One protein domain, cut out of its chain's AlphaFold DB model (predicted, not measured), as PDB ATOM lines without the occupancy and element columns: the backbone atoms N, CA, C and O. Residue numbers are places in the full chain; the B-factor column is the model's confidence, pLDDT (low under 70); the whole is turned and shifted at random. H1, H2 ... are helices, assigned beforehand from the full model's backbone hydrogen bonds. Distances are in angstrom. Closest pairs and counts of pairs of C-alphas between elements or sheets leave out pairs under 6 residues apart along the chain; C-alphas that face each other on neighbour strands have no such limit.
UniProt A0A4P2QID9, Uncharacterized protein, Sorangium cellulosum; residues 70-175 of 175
ATOM      1  N   GLY A  70     132.990 167.290 132.905       79.69
ATOM      2  CA  GLY A  70     134.356 167.820 132.864       79.69
ATOM      3  C   GLY A  70     135.229 167.127 131.817       79.69
ATOM      4  O   GLY A  70     135.910 167.797 131.050       79.69
ATOM      5  N   ALA A  71     135.142 165.798 131.711       83.50
ATOM      6  CA  ALA A  71     135.937 165.022 130.759       83.50
ATOM      7  C   ALA A  71     135.655 165.412 129.305       83.50
ATOM      8  O   ALA A  71     136.591 165.555 128.520       83.50
ATOM      9  N   ARG A  72     134.382 165.642 128.960       86.50
ATOM     10  CA  ARG A  72     133.992 166.107 127.624       86.50
ATOM     11  C   ARG A  72     134.590 167.477 127.315       86.50
ATOM     12  O   ARG A  72     135.251 167.622 126.294       86.50
ATOM     13  N   ALA A  73     134.417 168.437 128.223       88.19
ATOM     14  CA  ALA A  73     134.929 169.793 128.057       88.19
ATOM     15  C   ALA A  73     136.463 169.835 127.934       88.19
ATOM     16  O   ALA A  73     136.979 170.521 127.055       88.19
ATOM     17  N   SER A  74     137.189 169.068 128.754       90.50
ATOM     18  CA  SER A  74     138.653 168.979 128.674       90.50
ATOM     19  C   SER A  74     139.121 168.318 127.371       90.50
ATOM     20  O   SER A  74     140.079 168.787 126.764       90.50
ATOM     21  N   CYS A  75     138.431 167.273 126.901       89.75
ATOM     22  CA  CYS A  75     138.746 166.613 125.627       89.75
ATOM     23  C   CYS A  75     138.517 167.554 124.432       89.75
ATOM     24  O   CYS A  75     139.372 167.668 123.558       89.75
ATOM     25  N   ASP A  76     137.398 168.289 124.421       89.00
ATOM     26  CA  ASP A  76     137.117 169.318 123.412       89.00
ATOM     27  C   ASP A  76     138.169 170.443 123.432       89.00
ATOM     28  O   ASP A  76     138.616 170.876 122.370       89.00
ATOM     29  N   PHE A  77     138.607 170.883 124.618       89.06
ATOM     30  CA  PHE A  77     139.684 171.870 124.765       89.06
ATOM     31  C   PHE A  77     141.011 171.371 124.181       89.06
ATOM     32  O   PHE A  77     141.646 172.087 123.409       89.06
ATOM     33  N   PHE A  78     141.398 170.130 124.485       88.81
ATOM     34  CA  PHE A  78     142.574 169.500 123.887       88.81
ATOM     35  C   PHE A  78     142.454 169.418 122.358       88.81
ATOM     36  O   PHE A  78     143.382 169.807 121.653       88.81
ATOM     37  N   CYS A  79     141.304 168.991 121.828       88.38
ATOM     38  CA  CYS A  79     141.094 168.896 120.384       88.38
ATOM     39  C   CYS A  79     141.107 170.249 119.666       88.38
ATOM     40  O   CYS A  79     141.562 170.320 118.526       88.38
ATOM     41  N   ALA A  80     140.674 171.324 120.328       86.25
ATOM     42  CA  ALA A  80     140.712 172.671 119.766       86.25
ATOM     43  C   ALA A  80     142.140 173.151 119.446       86.25
ATOM     44  O   ALA A  80     142.308 174.025 118.600       86.25
ATOM     45  N   LEU A  81     143.177 172.568 120.064       84.25
ATOM     46  CA  LEU A  81     144.577 172.866 119.730       84.25
ATOM     47  C   LEU A  81     144.972 172.411 118.322       84.25
ATOM     48  O   LEU A  81     145.909 172.956 117.737       84.25
ATOM     49  N   PHE A  82     144.285 171.398 117.798       81.31
ATOM     50  CA  PHE A  82     144.543 170.816 116.482       81.31
ATOM     51  C   PHE A  82     143.655 171.434 115.395       81.31
ATOM     52  O   PHE A  82     143.935 171.262 114.210       81.31
ATOM     53  N   ASP A  83     142.614 172.164 115.799       73.06
ATOM     54  CA  ASP A  83     141.643 172.830 114.935       73.06
ATOM     55  C   ASP A  83     142.271 174.123 114.376       73.06
ATOM     56  O   ASP A  83     142.311 175.178 115.014       73.06
ATOM     57  N   GLY A  84     142.886 174.025 113.194       65.69
ATOM     58  CA  GLY A  84     143.638 175.121 112.582       65.69
ATOM     59  C   GLY A  84     143.818 174.963 111.073       65.69
ATOM     60  O   GLY A  84     143.507 173.930 110.488       65.69
ATOM     61  N   THR A  85     144.375 175.984 110.409       56.91
ATOM     62  CA  THR A  85     144.579 175.997 108.941       56.91
ATOM     63  C   THR A  85     145.498 174.885 108.420       56.91
ATOM     64  O   THR A  85     145.523 174.641 107.215       56.91
ATOM     65  N   ALA A  86     146.233 174.210 109.308       61.91
ATOM     66  CA  ALA A  86     147.062 173.051 108.992       61.91
ATOM     67  C   ALA A  86     146.262 171.738 108.907       61.91
ATOM     68  O   ALA A  86     146.651 170.856 108.141       61.91
ATOM     69  N   CYS A  87     145.158 171.613 109.660       70.38
ATOM     70  CA  CYS A  87     144.260 170.467 109.595       70.38
ATOM     71  C   CYS A  87     142.825 170.823 110.029       70.38
ATOM     72  O   CYS A  87     142.579 170.977 111.222       70.38
ATOM     73  N   PRO A  88     141.874 170.959 109.087       64.75
ATOM     74  CA  PRO A  88     140.516 171.400 109.403       64.75
ATOM     75  C   PRO A  88     139.671 170.334 110.106       64.75
ATOM     76  O   PRO A  88     138.660 170.682 110.699       64.75
ATOM     77  N   ASP A  89     140.058 169.058 110.026       69.31
ATOM     78  CA  ASP A  89     139.417 167.994 110.792       69.31
ATOM     79  C   ASP A  89     140.403 166.836 111.017       69.31
ATOM     80  O   ASP A  89     140.649 166.037 110.110       69.31
ATOM     81  N   PRO A  90     141.041 166.763 112.194       72.06
ATOM     82  CA  PRO A  90     141.914 165.649 112.538       72.06
ATOM     83  C   PRO A  90     141.140 164.438 113.094       72.06
ATOM     84  O   PRO A  90     141.769 163.539 113.643       72.06
ATOM     85  N   GLY A  91     139.798 164.430 113.070       83.75
ATOM     86  CA  GLY A  91     138.972 163.401 113.720       83.75
ATOM     87  C   GLY A  91     139.029 163.392 115.256       83.75
ATOM     88  O   GLY A  91     138.403 162.553 115.900       83.75
ATOM     89  N   CYS A  92     139.751 164.334 115.881       87.81
ATOM     90  CA  CYS A  92     139.969 164.373 117.333       87.81
ATOM     91  C   CYS A  92     138.654 164.454 118.122       87.81
ATOM     92  O   CYS A  92     138.466 163.751 119.115       87.81
ATOM     93  N   ARG A  93     137.718 165.300 117.674       86.94
ATOM     94  CA  ARG A  93     136.443 165.510 118.375       86.94
ATOM     95  C   ARG A  93     135.544 164.274 118.328       86.94
ATOM     96  O   ARG A  93     134.871 163.980 119.323       86.94
ATOM     97  N   ASP A  94     135.567 163.545 117.215       88.88
ATOM     98  CA  ASP A  94     134.875 162.265 117.067       88.88
ATOM     99  C   ASP A  94     135.520 161.187 117.940       88.88
ATOM    100  O   ASP A  94     134.813 160.528 118.700       88.88
ATOM    101  N   ALA A  95     136.853 161.089 117.964       88.50
ATOM    102  CA  ALA A  95     137.571 160.170 118.850       88.50
ATOM    103  C   ALA A  95     137.286 160.453 120.340       88.50
ATOM    104  O   ALA A  95     137.012 159.537 121.117       88.50
ATOM    105  N   CYS A  96     137.240 161.730 120.738       89.00
ATOM    106  CA  CYS A  96     136.770 162.152 122.060       89.00
ATOM    107  C   CYS A  96     135.327 161.706 122.336       89.00
ATOM    108  O   CYS A  96     134.983 161.374 123.472       89.00
ATOM    109  N   ALA A  97     134.444 161.777 121.332       88.19
ATOM    110  CA  ALA A  97     133.043 161.375 121.470       88.19
ATOM    111  C   ALA A  97     132.940 159.880 121.690       88.19
ATOM    112  O   ALA A  97     132.274 159.450 122.626       88.19
ATOM    113  N   GLU A  98     133.664 159.111 120.893       88.38
ATOM    114  CA  GLU A  98     133.705 157.668 120.995       88.38
ATOM    115  C   GLU A  98     134.268 157.223 122.350       88.38
ATOM    116  O   GLU A  98     133.603 156.471 123.069       88.38
ATOM    117  N   LEU A  99     135.411 157.782 122.768       85.31
ATOM    118  CA  LEU A  99     136.065 157.474 124.043       85.31
ATOM    119  C   LEU A  99     135.125 157.657 125.245       85.31
ATOM    120  O   LEU A  99     135.125 156.830 126.162       85.31
ATOM    121  N   LEU A 100     134.338 158.738 125.236       85.56
ATOM    122  CA  LEU A 100     133.456 159.120 126.340       85.56
ATOM    123  C   LEU A 100     132.034 158.557 126.210       85.56
ATOM    124  O   LEU A 100     131.315 158.510 127.207       85.56
ATOM    125  N   SER A 101     131.625 158.120 125.015       83.62
ATOM    126  CA  SER A 101     130.302 157.530 124.766       83.62
ATOM    127  C   SER A 101     130.127 156.172 125.435       83.62
ATOM    128  O   SER A 101     129.024 155.830 125.864       83.62
ATOM    129  N   VAL A 102     131.213 155.405 125.555       79.00
ATOM    130  CA  VAL A 102     131.222 154.148 126.297       79.00
ATOM    131  C   VAL A 102     131.360 154.498 127.778       79.00
ATOM    132  O   VAL A 102     132.401 155.045 128.155       79.00
ATOM    133  N   PRO A 103     130.360 154.204 128.631       67.25
ATOM    134  CA  PRO A 103     130.430 154.498 130.055       67.25
ATOM    135  C   PRO A 103     131.481 153.596 130.700       67.25
ATOM    136  O   PRO A 103     131.194 152.486 131.147       67.25
ATOM    137  N   ARG A 104     132.727 154.072 130.716       71.31
ATOM    138  CA  ARG A 104     133.822 153.434 131.433       71.31
ATOM    139  C   ARG A 104     133.988 154.107 132.782       71.31
ATOM    140  O   ARG A 104     133.973 155.336 132.865       71.31
ATOM    141  N   PRO A 105     134.216 153.322 133.836       68.81
ATOM    142  CA  PRO A 105     134.297 153.840 135.193       68.81
ATOM    143  C   PRO A 105     135.538 154.719 135.437       68.81
ATOM    144  O   PRO A 105     135.635 155.371 136.469       68.81
ATOM    145  N   CYS A 106     136.462 154.776 134.475       80.69
ATOM    146  CA  CYS A 106     137.680 155.583 134.524       80.69
ATOM    147  C   CYS A 106     137.638 156.808 133.598       80.69
ATOM    148  O   CYS A 106     138.630 157.525 133.506       80.69
ATOM    149  N   ASN A 107     136.520 157.073 132.907       78.00
ATOM    150  CA  ASN A 107     136.409 158.237 132.017       78.00
ATOM    151  C   ASN A 107     136.522 159.566 132.780       78.00
ATOM    152  O   ASN A 107     137.005 160.546 132.230       78.00
ATOM    153  N   ASP A 108     136.152 159.609 134.061       80.12
ATOM    154  CA  ASP A 108     136.330 160.814 134.879       80.12
ATOM    155  C   ASP A 108     137.823 161.167 135.084       80.12
ATOM    156  O   ASP A 108     138.158 162.330 135.307       80.12
ATOM    157  N   LEU A 109     138.735 160.196 134.923       83.56
ATOM    158  CA  LEU A 109     140.187 160.398 135.015       83.56
ATOM    159  C   LEU A 109     140.814 160.919 133.714       83.56
ATOM    160  O   LEU A 109     141.970 161.333 133.725       83.56
ATOM    161  N   THR A 110     140.080 160.957 132.596       85.62
ATOM    162  CA  THR A 110     140.623 161.520 131.348       85.62
ATOM    163  C   THR A 110     140.635 163.049 131.369       85.62
ATOM    164  O   THR A 110     141.443 163.663 130.681       85.62
ATOM    165  N   ALA A 111     139.760 163.682 132.160       89.56
ATOM    166  CA  ALA A 111     139.679 165.139 132.272       89.56
ATOM    167  C   ALA A 111     141.013 165.803 132.676       89.56
ATOM    168  O   ALA A 111     141.485 166.655 131.922       89.56
ATOM    169  N   PRO A 112     141.667 165.418 133.796       87.56
ATOM    170  CA  PRO A 112     142.934 166.032 134.199       87.56
ATOM    171  C   PRO A 112     144.070 165.773 133.202       87.56
ATOM    172  O   PRO A 112     144.936 166.626 133.025       87.56
ATOM    173  N   PHE A 113     144.050 164.632 132.504       89.38
ATOM    174  CA  PHE A 113     145.010 164.347 131.441       89.38
ATOM    175  C   PHE A 113     144.867 165.329 130.268       89.38
ATOM    176  O   PHE A 113     145.849 165.954 129.862       89.38
ATOM    177  N   PHE A 114     143.647 165.505 129.750       90.50
ATOM    178  CA  PHE A 114     143.398 166.419 128.635       90.50
ATOM    179  C   PHE A 114     143.605 167.888 129.008       90.50
ATOM    180  O   PHE A 114     144.095 168.649 128.181       90.50
ATOM    181  N   ASP A 115     143.278 168.283 130.240       89.62
ATOM    182  CA  ASP A 115     143.536 169.640 130.739       89.62
ATOM    183  C   ASP A 115     145.044 169.940 130.772       89.62
ATOM    184  O   ASP A 115     145.497 170.951 130.233       89.62
ATOM    185  N   CYS A 116     145.836 168.996 131.294       89.62
ATOM    186  CA  CYS A 116     147.290 169.097 131.323       89.62
ATOM    187  C   CYS A 116     147.880 169.190 129.910       89.62
ATOM    188  O   CYS A 116     148.594 170.145 129.600       89.62
ATOM    189  N   MET A 117     147.542 168.241 129.029       88.75
ATOM    190  CA  MET A 117     148.025 168.230 127.644       88.75
ATOM    191  C   MET A 117     147.590 169.490 126.892       88.75
ATOM    192  O   MET A 117     148.389 170.087 126.174       88.75
ATOM    193  N   GLY A 118     146.354 169.937 127.114       85.62
ATOM    194  CA  GLY A 118     145.802 171.162 126.554       85.62
ATOM    195  C   GLY A 118     146.573 172.429 126.953       85.62
ATOM    196  O   GLY A 118     146.643 173.388 126.187       85.62
ATOM    197  N   GLY A 119     147.181 172.435 128.142       84.31
ATOM    198  CA  GLY A 119     147.970 173.558 128.650       84.31
ATOM    199  C   GLY A 119     149.416 173.616 128.145       84.31
ATOM    200  O   GLY A 119     150.033 174.680 128.217       84.31
ATOM    201  N   ILE A 120     149.968 172.503 127.649       84.75
ATOM    202  CA  ILE A 120     151.404 172.400 127.329       84.75
ATOM    203  C   ILE A 120     151.706 172.018 125.880       84.75
ATOM    204  O   ILE A 120     152.794 172.323 125.388       84.75
ATOM    205  N   VAL A 121     150.782 171.351 125.183       82.75
ATOM    206  CA  VAL A 121     150.984 170.964 123.787       82.75
ATOM    207  C   VAL A 121     150.983 172.215 122.921       82.75
ATOM    208  O   VAL A 121     150.039 173.001 122.914       82.75
ATOM    209  N   GLN A 122     152.056 172.381 122.154       79.88
ATOM    210  CA  GLN A 122     152.168 173.422 121.143       79.88
ATOM    211  C   GLN A 122     152.350 172.765 119.786       79.88
ATOM    212  O   GLN A 122     153.298 172.008 119.581       79.88
ATOM    213  N   ILE A 123     151.451 173.073 118.854       78.25
ATOM    214  CA  ILE A 123     151.494 172.529 117.499       78.25
ATOM    215  C   ILE A 123     152.064 173.598 116.571       78.25
ATOM    216  O   ILE A 123     151.434 174.639 116.366       78.25
ATOM    217  N   PRO A 124     153.254 173.374 115.991       79.00
ATOM    218  CA  PRO A 124     153.788 174.265 114.977       79.00
ATOM    219  C   PRO A 124     152.827 174.379 113.792       79.00
ATOM    220  O   PRO A 124     152.261 173.388 113.338       79.00
ATOM    221  N   SER A 125     152.721 175.567 113.198       74.88
ATOM    222  CA  SER A 125     151.851 175.808 112.033       74.88
ATOM    223  C   SER A 125     152.286 175.037 110.774       74.88
ATOM    224  O   SER A 125     151.559 175.001 109.789       74.88
ATOM    225  N   VAL A 126     153.490 174.454 110.794       79.38
ATOM    226  CA  VAL A 126     154.080 173.650 109.709       79.38
ATOM    227  C   VAL A 126     153.800 172.149 109.843       79.38
ATOM    228  O   VAL A 126     154.170 171.381 108.953       79.38
ATOM    229  N   THR A 127     153.190 171.717 110.949       82.50
ATOM    230  CA  THR A 127     152.856 170.309 111.183       82.50
ATOM    231  C   THR A 127     151.793 169.860 110.186       82.50
ATOM    232  O   THR A 127     150.798 170.547 109.972       82.50
ATOM    233  N   ARG A 128     151.999 168.703 109.552       84.31
ATOM    234  CA  ARG A 128     151.053 168.152 108.569       84.31
ATOM    235  C   ARG A 128     149.922 167.399 109.271       84.31
ATOM    236  O   ARG A 128     150.180 166.746 110.279       84.31
ATOM    237  N   CYS A 129     148.723 167.388 108.680       82.81
ATOM    238  CA  CYS A 129     147.590 166.569 109.143       82.81
ATOM    239  C   CYS A 129     147.978 165.117 109.450       82.81
ATOM    240  O   CYS A 129     147.647 164.613 110.513       82.81
ATOM    241  N   GLU A 130     148.717 164.465 108.546       83.94
ATOM    242  CA  GLU A 130     149.127 163.058 108.693       83.94
ATOM    243  C   GLU A 130     149.962 162.815 109.956       83.94
ATOM    244  O   GLU A 130     149.905 161.749 110.561       83.94
ATOM    245  N   GLN A 131     150.754 163.812 110.355       84.31
ATOM    246  CA  GLN A 131     151.584 163.733 111.548       84.31
ATOM    247  C   GLN A 131     150.750 163.942 112.814       84.31
ATOM    248  O   GLN A 131     150.986 163.272 113.812       84.31
ATOM    249  N   ILE A 132     149.741 164.814 112.747       84.00
ATOM    250  CA  ILE A 132     148.763 165.007 113.820       84.00
ATOM    251  C   ILE A 132     147.944 163.729 114.042       84.00
ATOM    252  O   ILE A 132     147.853 163.262 115.175       84.00
ATOM    253  N   SER A 133     147.395 163.127 112.982       83.25
ATOM    254  CA  SER A 133     146.629 161.877 113.096       83.25
ATOM    255  C   SER A 133     147.496 160.740 113.638       83.25
ATOM    256  O   SER A 133     147.077 160.029 114.544       83.25
ATOM    257  N   ALA A 134     148.755 160.645 113.194       84.19
ATOM    258  CA  ALA A 134     149.703 159.656 113.706       84.19
ATOM    259  C   ALA A 134     149.994 159.781 115.215       84.19
ATOM    260  O   ALA A 134     150.473 158.817 115.808       84.19
ATOM    261  N   TRP A 135     149.719 160.929 115.841       84.38
ATOM    262  CA  TRP A 135     149.808 161.106 117.295       84.38
ATOM    263  C   TRP A 135     148.477 160.866 118.006       84.38
ATOM    264  O   TRP A 135     148.449 160.265 119.078       84.38
ATOM    265  N   LEU A 136     147.373 161.328 117.418       85.75
ATOM    266  CA  LEU A 136     146.048 161.247 118.029       85.75
ATOM    267  C   LEU A 136     145.474 159.827 118.008       85.75
ATOM    268  O   LEU A 136     144.985 159.369 119.038       85.75
ATOM    269  N   ASP A 137     145.564 159.124 116.877       85.94
ATOM    270  CA  ASP A 137     145.059 157.753 116.734       85.94
ATOM    271  C   ASP A 137     145.600 156.802 117.818       85.94
ATOM    272  O   ASP A 137     144.791 156.208 118.540       85.94
ATOM    273  N   PRO A 138     146.931 156.662 118.012       85.31
ATOM    274  CA  PRO A 138     147.455 155.774 119.047       85.31
ATOM    275  C   PRO A 138     147.085 156.253 120.450       85.31
ATOM    276  O   PRO A 138     146.735 155.429 121.289       85.31
ATOM    277  N   LEU A 139     147.075 157.564 120.712       86.88
ATOM    278  CA  LEU A 139     146.694 158.100 122.017       86.88
ATOM    279  C   LEU A 139     145.260 157.696 122.400       86.88
ATOM    280  O   LEU A 139     145.029 157.165 123.489       86.88
ATOM    281  N   PHE A 140     144.293 157.932 121.511       87.50
ATOM    282  CA  PHE A 140     142.893 157.588 121.761       87.50
ATOM    283  C   PHE A 140     142.669 156.079 121.802       87.50
ATOM    284  O   PHE A 140     141.942 155.608 122.679       87.50
ATOM    285  N   ALA A 141     143.329 155.314 120.926       86.19
ATOM    286  CA  ALA A 141     143.300 153.856 120.975       86.19
ATOM    287  C   ALA A 141     143.814 153.337 122.326       86.19
ATOM    288  O   ALA A 141     143.180 152.479 122.941       86.19
ATOM    289  N   CYS A 142     144.903 153.912 122.838       85.38
ATOM    290  CA  CYS A 142     145.473 153.510 124.112       85.38
ATOM    291  C   CYS A 142     144.577 153.851 125.295       85.38
ATOM    292  O   CYS A 142     144.293 152.962 126.094       85.38
ATOM    293  N   MET A 143     144.041 155.072 125.362       84.69
ATOM    294  CA  MET A 143     143.080 155.450 126.407       84.69
ATOM    295  C   MET A 143     141.783 154.634 126.354       84.69
ATOM    296  O   MET A 143     141.115 154.478 127.382       84.69
ATOM    297  N   ALA A 144     141.403 154.148 125.169       82.56
ATOM    298  CA  ALA A 144     140.242 153.290 124.982       82.56
ATOM    299  C   ALA A 144     140.514 151.816 125.330       82.56
ATOM    300  O   ALA A 144     139.573 151.065 125.597       82.56
ATOM    301  N   SER A 145     141.776 151.395 125.316       79.31
ATOM    302  CA  SER A 145     142.187 150.025 125.598       79.31
ATOM    303  C   SER A 145     142.582 149.833 127.066       79.31
ATOM    304  O   SER A 145     142.817 150.782 127.809       79.31
ATOM    305  N   SER A 146     142.694 148.575 127.481       71.44
ATOM    306  CA  SER A 146     143.380 148.188 128.721       71.44
ATOM    307  C   SER A 146     144.746 147.568 128.414       71.44
ATOM    308  O   SER A 146     145.244 146.765 129.198       71.44
ATOM    309  N   ASP A 147     145.325 147.855 127.244       75.19
ATOM    310  CA  ASP A 147     146.557 147.211 126.806       75.19
ATOM    311  C   ASP A 147     147.780 147.858 127.492       75.19
ATOM    312  O   ASP A 147     147.975 149.072 127.401       75.19
ATOM    313  N   PRO A 148     148.617 147.089 128.212       64.06
ATOM    314  CA  PRO A 148     149.797 147.627 128.883       64.06
ATOM    315  C   PRO A 148     150.976 147.890 127.932       64.06
ATOM    316  O   PRO A 148     151.925 148.557 128.333       64.06
ATOM    317  N   ALA A 149     150.947 147.364 126.704       69.44
ATOM    318  CA  ALA A 149     151.958 147.587 125.670       69.44
ATOM    319  C   ALA A 149     151.661 148.829 124.816       69.44
ATOM    320  O   ALA A 149     152.308 149.048 123.791       69.44
ATOM    321  N   CYS A 150     150.675 149.625 125.220       74.00
ATOM    322  CA  CYS A 150     150.266 150.802 124.486       74.00
ATOM    323  C   CYS A 150     151.282 151.935 124.660       74.00
ATOM    324  O   CYS A 150     151.479 152.454 125.762       74.00
ATOM    325  N   ASP A 151     151.939 152.276 123.556       66.69
ATOM    326  CA  ASP A 151     152.983 153.287 123.500       66.69
ATOM    327  C   ASP A 151     152.360 154.676 123.338       66.69
ATOM    328  O   ASP A 151     151.632 154.952 122.384       66.69
ATOM    329  N   ALA A 152     152.613 155.536 124.321       66.31
ATOM    330  CA  ALA A 152     152.076 156.884 124.381       66.31
ATOM    331  C   ALA A 152     153.221 157.905 124.347       66.31
ATOM    332  O   ALA A 152     153.253 158.819 125.163       66.31
ATOM    333  N   ASP A 153     154.163 157.756 123.408       71.69
ATOM    334  CA  ASP A 153     155.338 158.639 123.246       71.69
ATOM    335  C   ASP A 153     154.958 160.129 123.087       71.69
ATOM    336  O   ASP A 153     155.734 161.033 123.382       71.69
ATOM    337  N   PHE A 154     153.719 160.400 122.662       72.44
ATOM    338  CA  PHE A 154     153.155 161.747 122.568       72.44
ATOM    339  C   PHE A 154     152.802 162.377 123.933       72.44
ATOM    340  O   PHE A 154     152.553 163.581 124.020       72.44
ATOM    341  N   VAL A 155     152.757 161.588 125.008       80.12
ATOM    342  CA  VAL A 155     152.453 162.072 126.356       80.12
ATOM    343  C   VAL A 155     153.673 162.773 126.930       80.12
ATOM    344  O   VAL A 155     154.727 162.183 127.159       80.12
ATOM    345  N   GLN A 156     153.504 164.057 127.217       81.94
ATOM    346  CA  GLN A 156     154.533 164.846 127.874       81.94
ATOM    347  C   GLN A 156     154.764 164.357 129.307       81.94
ATOM    348  O   GLN A 156     153.817 164.005 130.014       81.94
ATOM    349  N   VAL A 157     156.021 164.400 129.755       82.31
ATOM    350  CA  VAL A 157     156.451 163.901 131.076       82.31
ATOM    351  C   VAL A 157     155.627 164.501 132.220       82.31
ATOM    352  O   VAL A 157     155.267 163.786 133.153       82.31
ATOM    353  N   ASP A 158     155.263 165.781 132.123       84.81
ATOM    354  CA  ASP A 158     154.453 166.474 133.129       84.81
ATOM    355  C   ASP A 158     152.996 165.974 133.198       84.81
ATOM    356  O   ASP A 158     152.369 166.054 134.254       84.81
ATOM    357  N   CYS A 159     152.458 165.414 132.105       86.44
ATOM    358  CA  CYS A 159     151.090 164.881 132.037       86.44
ATOM    359  C   CYS A 159     151.005 163.354 132.144       86.44
ATOM    360  O   CYS A 159     149.916 162.818 132.362       86.44
ATOM    361  N   ALA A 160     152.140 162.658 132.036       86.00
ATOM    362  CA  ALA A 160     152.255 161.217 132.225       86.00
ATOM    363  C   ALA A 160     151.551 160.673 133.486       86.00
ATOM    364  O   ALA A 160     150.846 159.673 133.350       86.00
ATOM    365  N   PRO A 161     151.640 161.289 134.688       87.25
ATOM    366  CA  PRO A 161     150.961 160.744 135.867       87.25
ATOM    367  C   PRO A 161     149.436 160.640 135.701       87.25
ATOM    368  O   PRO A 161     148.855 159.637 136.103       87.25
ATOM    369  N   PHE A 162     148.790 161.613 135.049       86.94
ATOM    370  CA  PHE A 162     147.341 161.571 134.819       86.94
ATOM    371  C   PHE A 162     146.939 160.457 133.847       86.94
ATOM    372  O   PHE A 162     145.900 159.818 134.020       86.94
ATOM    373  N   TYR A 163     147.774 160.210 132.836       86.62
ATOM    374  CA  TYR A 163     147.587 159.102 131.905       86.62
ATOM    375  C   TYR A 163     147.758 157.743 132.600       86.62
ATOM    376  O   TYR A 163     146.931 156.848 132.430       86.62
ATOM    377  N   GLU A 164     148.788 157.596 133.435       86.44
ATOM    378  CA  GLU A 164     149.047 156.361 134.181       86.44
ATOM    379  C   GLU A 164     147.943 156.051 135.205       86.44
ATOM    380  O   GLU A 164     147.550 154.890 135.325       86.44
ATOM    381  N   ASP A 165     147.383 157.060 135.883       86.56
ATOM    382  CA  ASP A 165     146.234 156.890 136.785       86.56
ATOM    383  C   ASP A 165     144.989 156.393 136.035       86.56
ATOM    384  O   ASP A 165     144.310 155.456 136.478       86.56
ATOM    385  N   GLN A 166     144.704 156.974 134.864       85.81
ATOM    386  CA  GLN A 166     143.618 156.512 133.998       85.81
ATOM    387  C   GLN A 166     143.853 155.057 133.572       85.81
ATOM    388  O   GLN A 166     142.955 154.224 133.730       85.81
ATOM    389  N   ARG A 167     145.069 154.725 133.119       83.75
ATOM    390  CA  ARG A 167     145.424 153.376 132.662       83.75
ATOM    391  C   ARG A 167     145.325 152.348 133.786       83.75
ATOM    392  O   ARG A 167     144.757 151.273 133.593       83.75
ATOM    393  N   ALA A 168     145.839 152.674 134.971       85.06
ATOM    394  CA  ALA A 168     145.769 151.815 136.150       85.06
ATOM    395  C   ALA A 168     144.314 151.526 136.548       85.06
ATOM    396  O   ALA A 168     143.964 150.378 136.835       85.06
ATOM    397  N   CYS A 169     143.446 152.540 136.489       85.25
ATOM    398  CA  CYS A 169     142.017 152.360 136.706       85.25
ATOM    399  C   CYS A 169     141.404 151.412 135.660       85.25
ATOM    400  O   CYS A 169     140.726 150.456 136.043       85.25
ATOM    401  N   GLN A 170     141.676 151.609 134.362       81.00
ATOM    402  CA  GLN A 170     141.121 150.760 133.294       81.00
ATOM    403  C   GLN A 170     141.541 149.293 133.463       81.00
ATOM    404  O   GLN A 170     140.704 148.394 133.394       81.00
ATOM    405  N   LEU A 171     142.817 149.047 133.777       80.56
ATOM    406  CA  LEU A 171     143.351 147.710 134.059       80.56
ATOM    407  C   LEU A 171     142.689 147.047 135.276       80.56
ATOM    408  O   LEU A 171     142.497 145.833 135.291       80.56
ATOM    409  N   SER A 172     142.341 147.831 136.300       80.50
ATOM    410  CA  SER A 172     141.672 147.316 137.501       80.50
ATOM    411  C   SER A 172     140.203 146.938 137.270       80.50
ATOM    412  O   SER A 172     139.683 146.081 137.982       80.50
ATOM    413  N   GLN A 173     139.554 147.550 136.274       74.06
ATOM    414  CA  GLN A 173     138.126 147.386 135.968       74.06
ATOM    415  C   GLN A 173     137.874 146.381 134.835       74.06
ATOM    416  O   GLN A 173     136.791 145.814 134.750       74.06
ATOM    417  N   GLY A 174     138.866 146.140 133.972       60.59
ATOM    418  CA  GLY A 174     138.818 145.154 132.886       60.59
ATOM    419  C   GLY A 174     139.037 143.699 133.324       60.59
ATOM    420  O   GLY A 174     139.460 142.888 132.499       60.59
ATOM    421  N   ARG A 175     138.809 143.372 134.603       43.56
ATOM    422  CA  ARG A 175     138.969 142.024 135.168       43.56
ATOM    423  C   ARG A 175     137.622 141.356 135.432       43.56
ATOM    424  O   ARG A 175     136.742 142.020 136.018       43.56
TER     425      ARG A 175
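AT A GLANCE: This is residues 70 to 175 of the 175 residues of an uncharacterized protein of Sorangium cellulosum (UniProt A0A4P2QID9). Five helices make an elongated bundle: H1 and H2 fold back on each other as a helical hairpin, H3 packs on H1 and H4 on H2, and H5, with the stretch of residues 145 to 159 before it, crosses the side between H3 and H4. H5 packs with residues 160 to 166 on residues 107 to 113 of H3, and a long stretch with no named element, residues 145 to 159, leads to it from H4. The printed part has 106 residues with five named helices in the order H1, H2, H3, H4, H5 and no named strand; the class is all helix. The whole is compact, with a radius of gyration of the C-alphas of 13.2 A, and spans 43 by 25 by 21 A.

HOW THE PARTS SIT: The longest helix by residues is H4, residues 129 to 144. It touches H2, residues 92 to 101, at a shallow tilt of 10 degrees, the same way; the closest C-alphas are those of Leu 99 and Ala 144, 6.0 A apart. H2 forms a hairpin with H1, residues 70 to 80: they touch at a shallow tilt of 16 degrees, opposite ways, with the C-alphas of Cys 79 and Cys 92 closest at 5.6 A. H1 touches H3, residues 107 to 120, the same way, with the C-alphas of Ala 71 and Ala 111 closest at 4.0 A. Their tilt of 34.7 degrees is shallow, only just short of steep. H3 touches H5, residues 160 to 173, opposite ways at a shallow tilt of 15 degrees; the closest C-alphas are those of Phe 113 and Phe 162, 5.0 A apart. H4, with residue 143 alone, only just touches H5, with 3 pairs of C-alphas within 8 A. H3 and H4 are only just apart, their closest C-alphas 8.2 A from each other. In H1, H2 and H5 every O i to N i+4 pair is within hydrogen-bond range; in H3 it is 7 of 10 and in H4 11 of 12.

IN THESE COORDINATES: H4 measures 21.9 A from first to last C-alpha, H3 21.2 A, H5 20.1 A, H1 15.3 A and H2 14.0 A. H1 begins at C-alpha 70, (134.356, 167.820, 132.864). H4 begins at C-alpha 129, (147.590, 166.569, 109.143). H5 ends at C-alpha 173, (138.126, 147.386, 135.968).

THE WHOLE: The two C-alphas farthest apart are those of Val 126 and Arg 175, at 43.3 A. The printed part has no cut. The links H1 to H2 and H4 to H5 are long, with 11 and 15 residues. The mean pLDDT of the printed part is 81.1; 13 residues are under 70, among them residues 84 to 86 and residues 174 to 175.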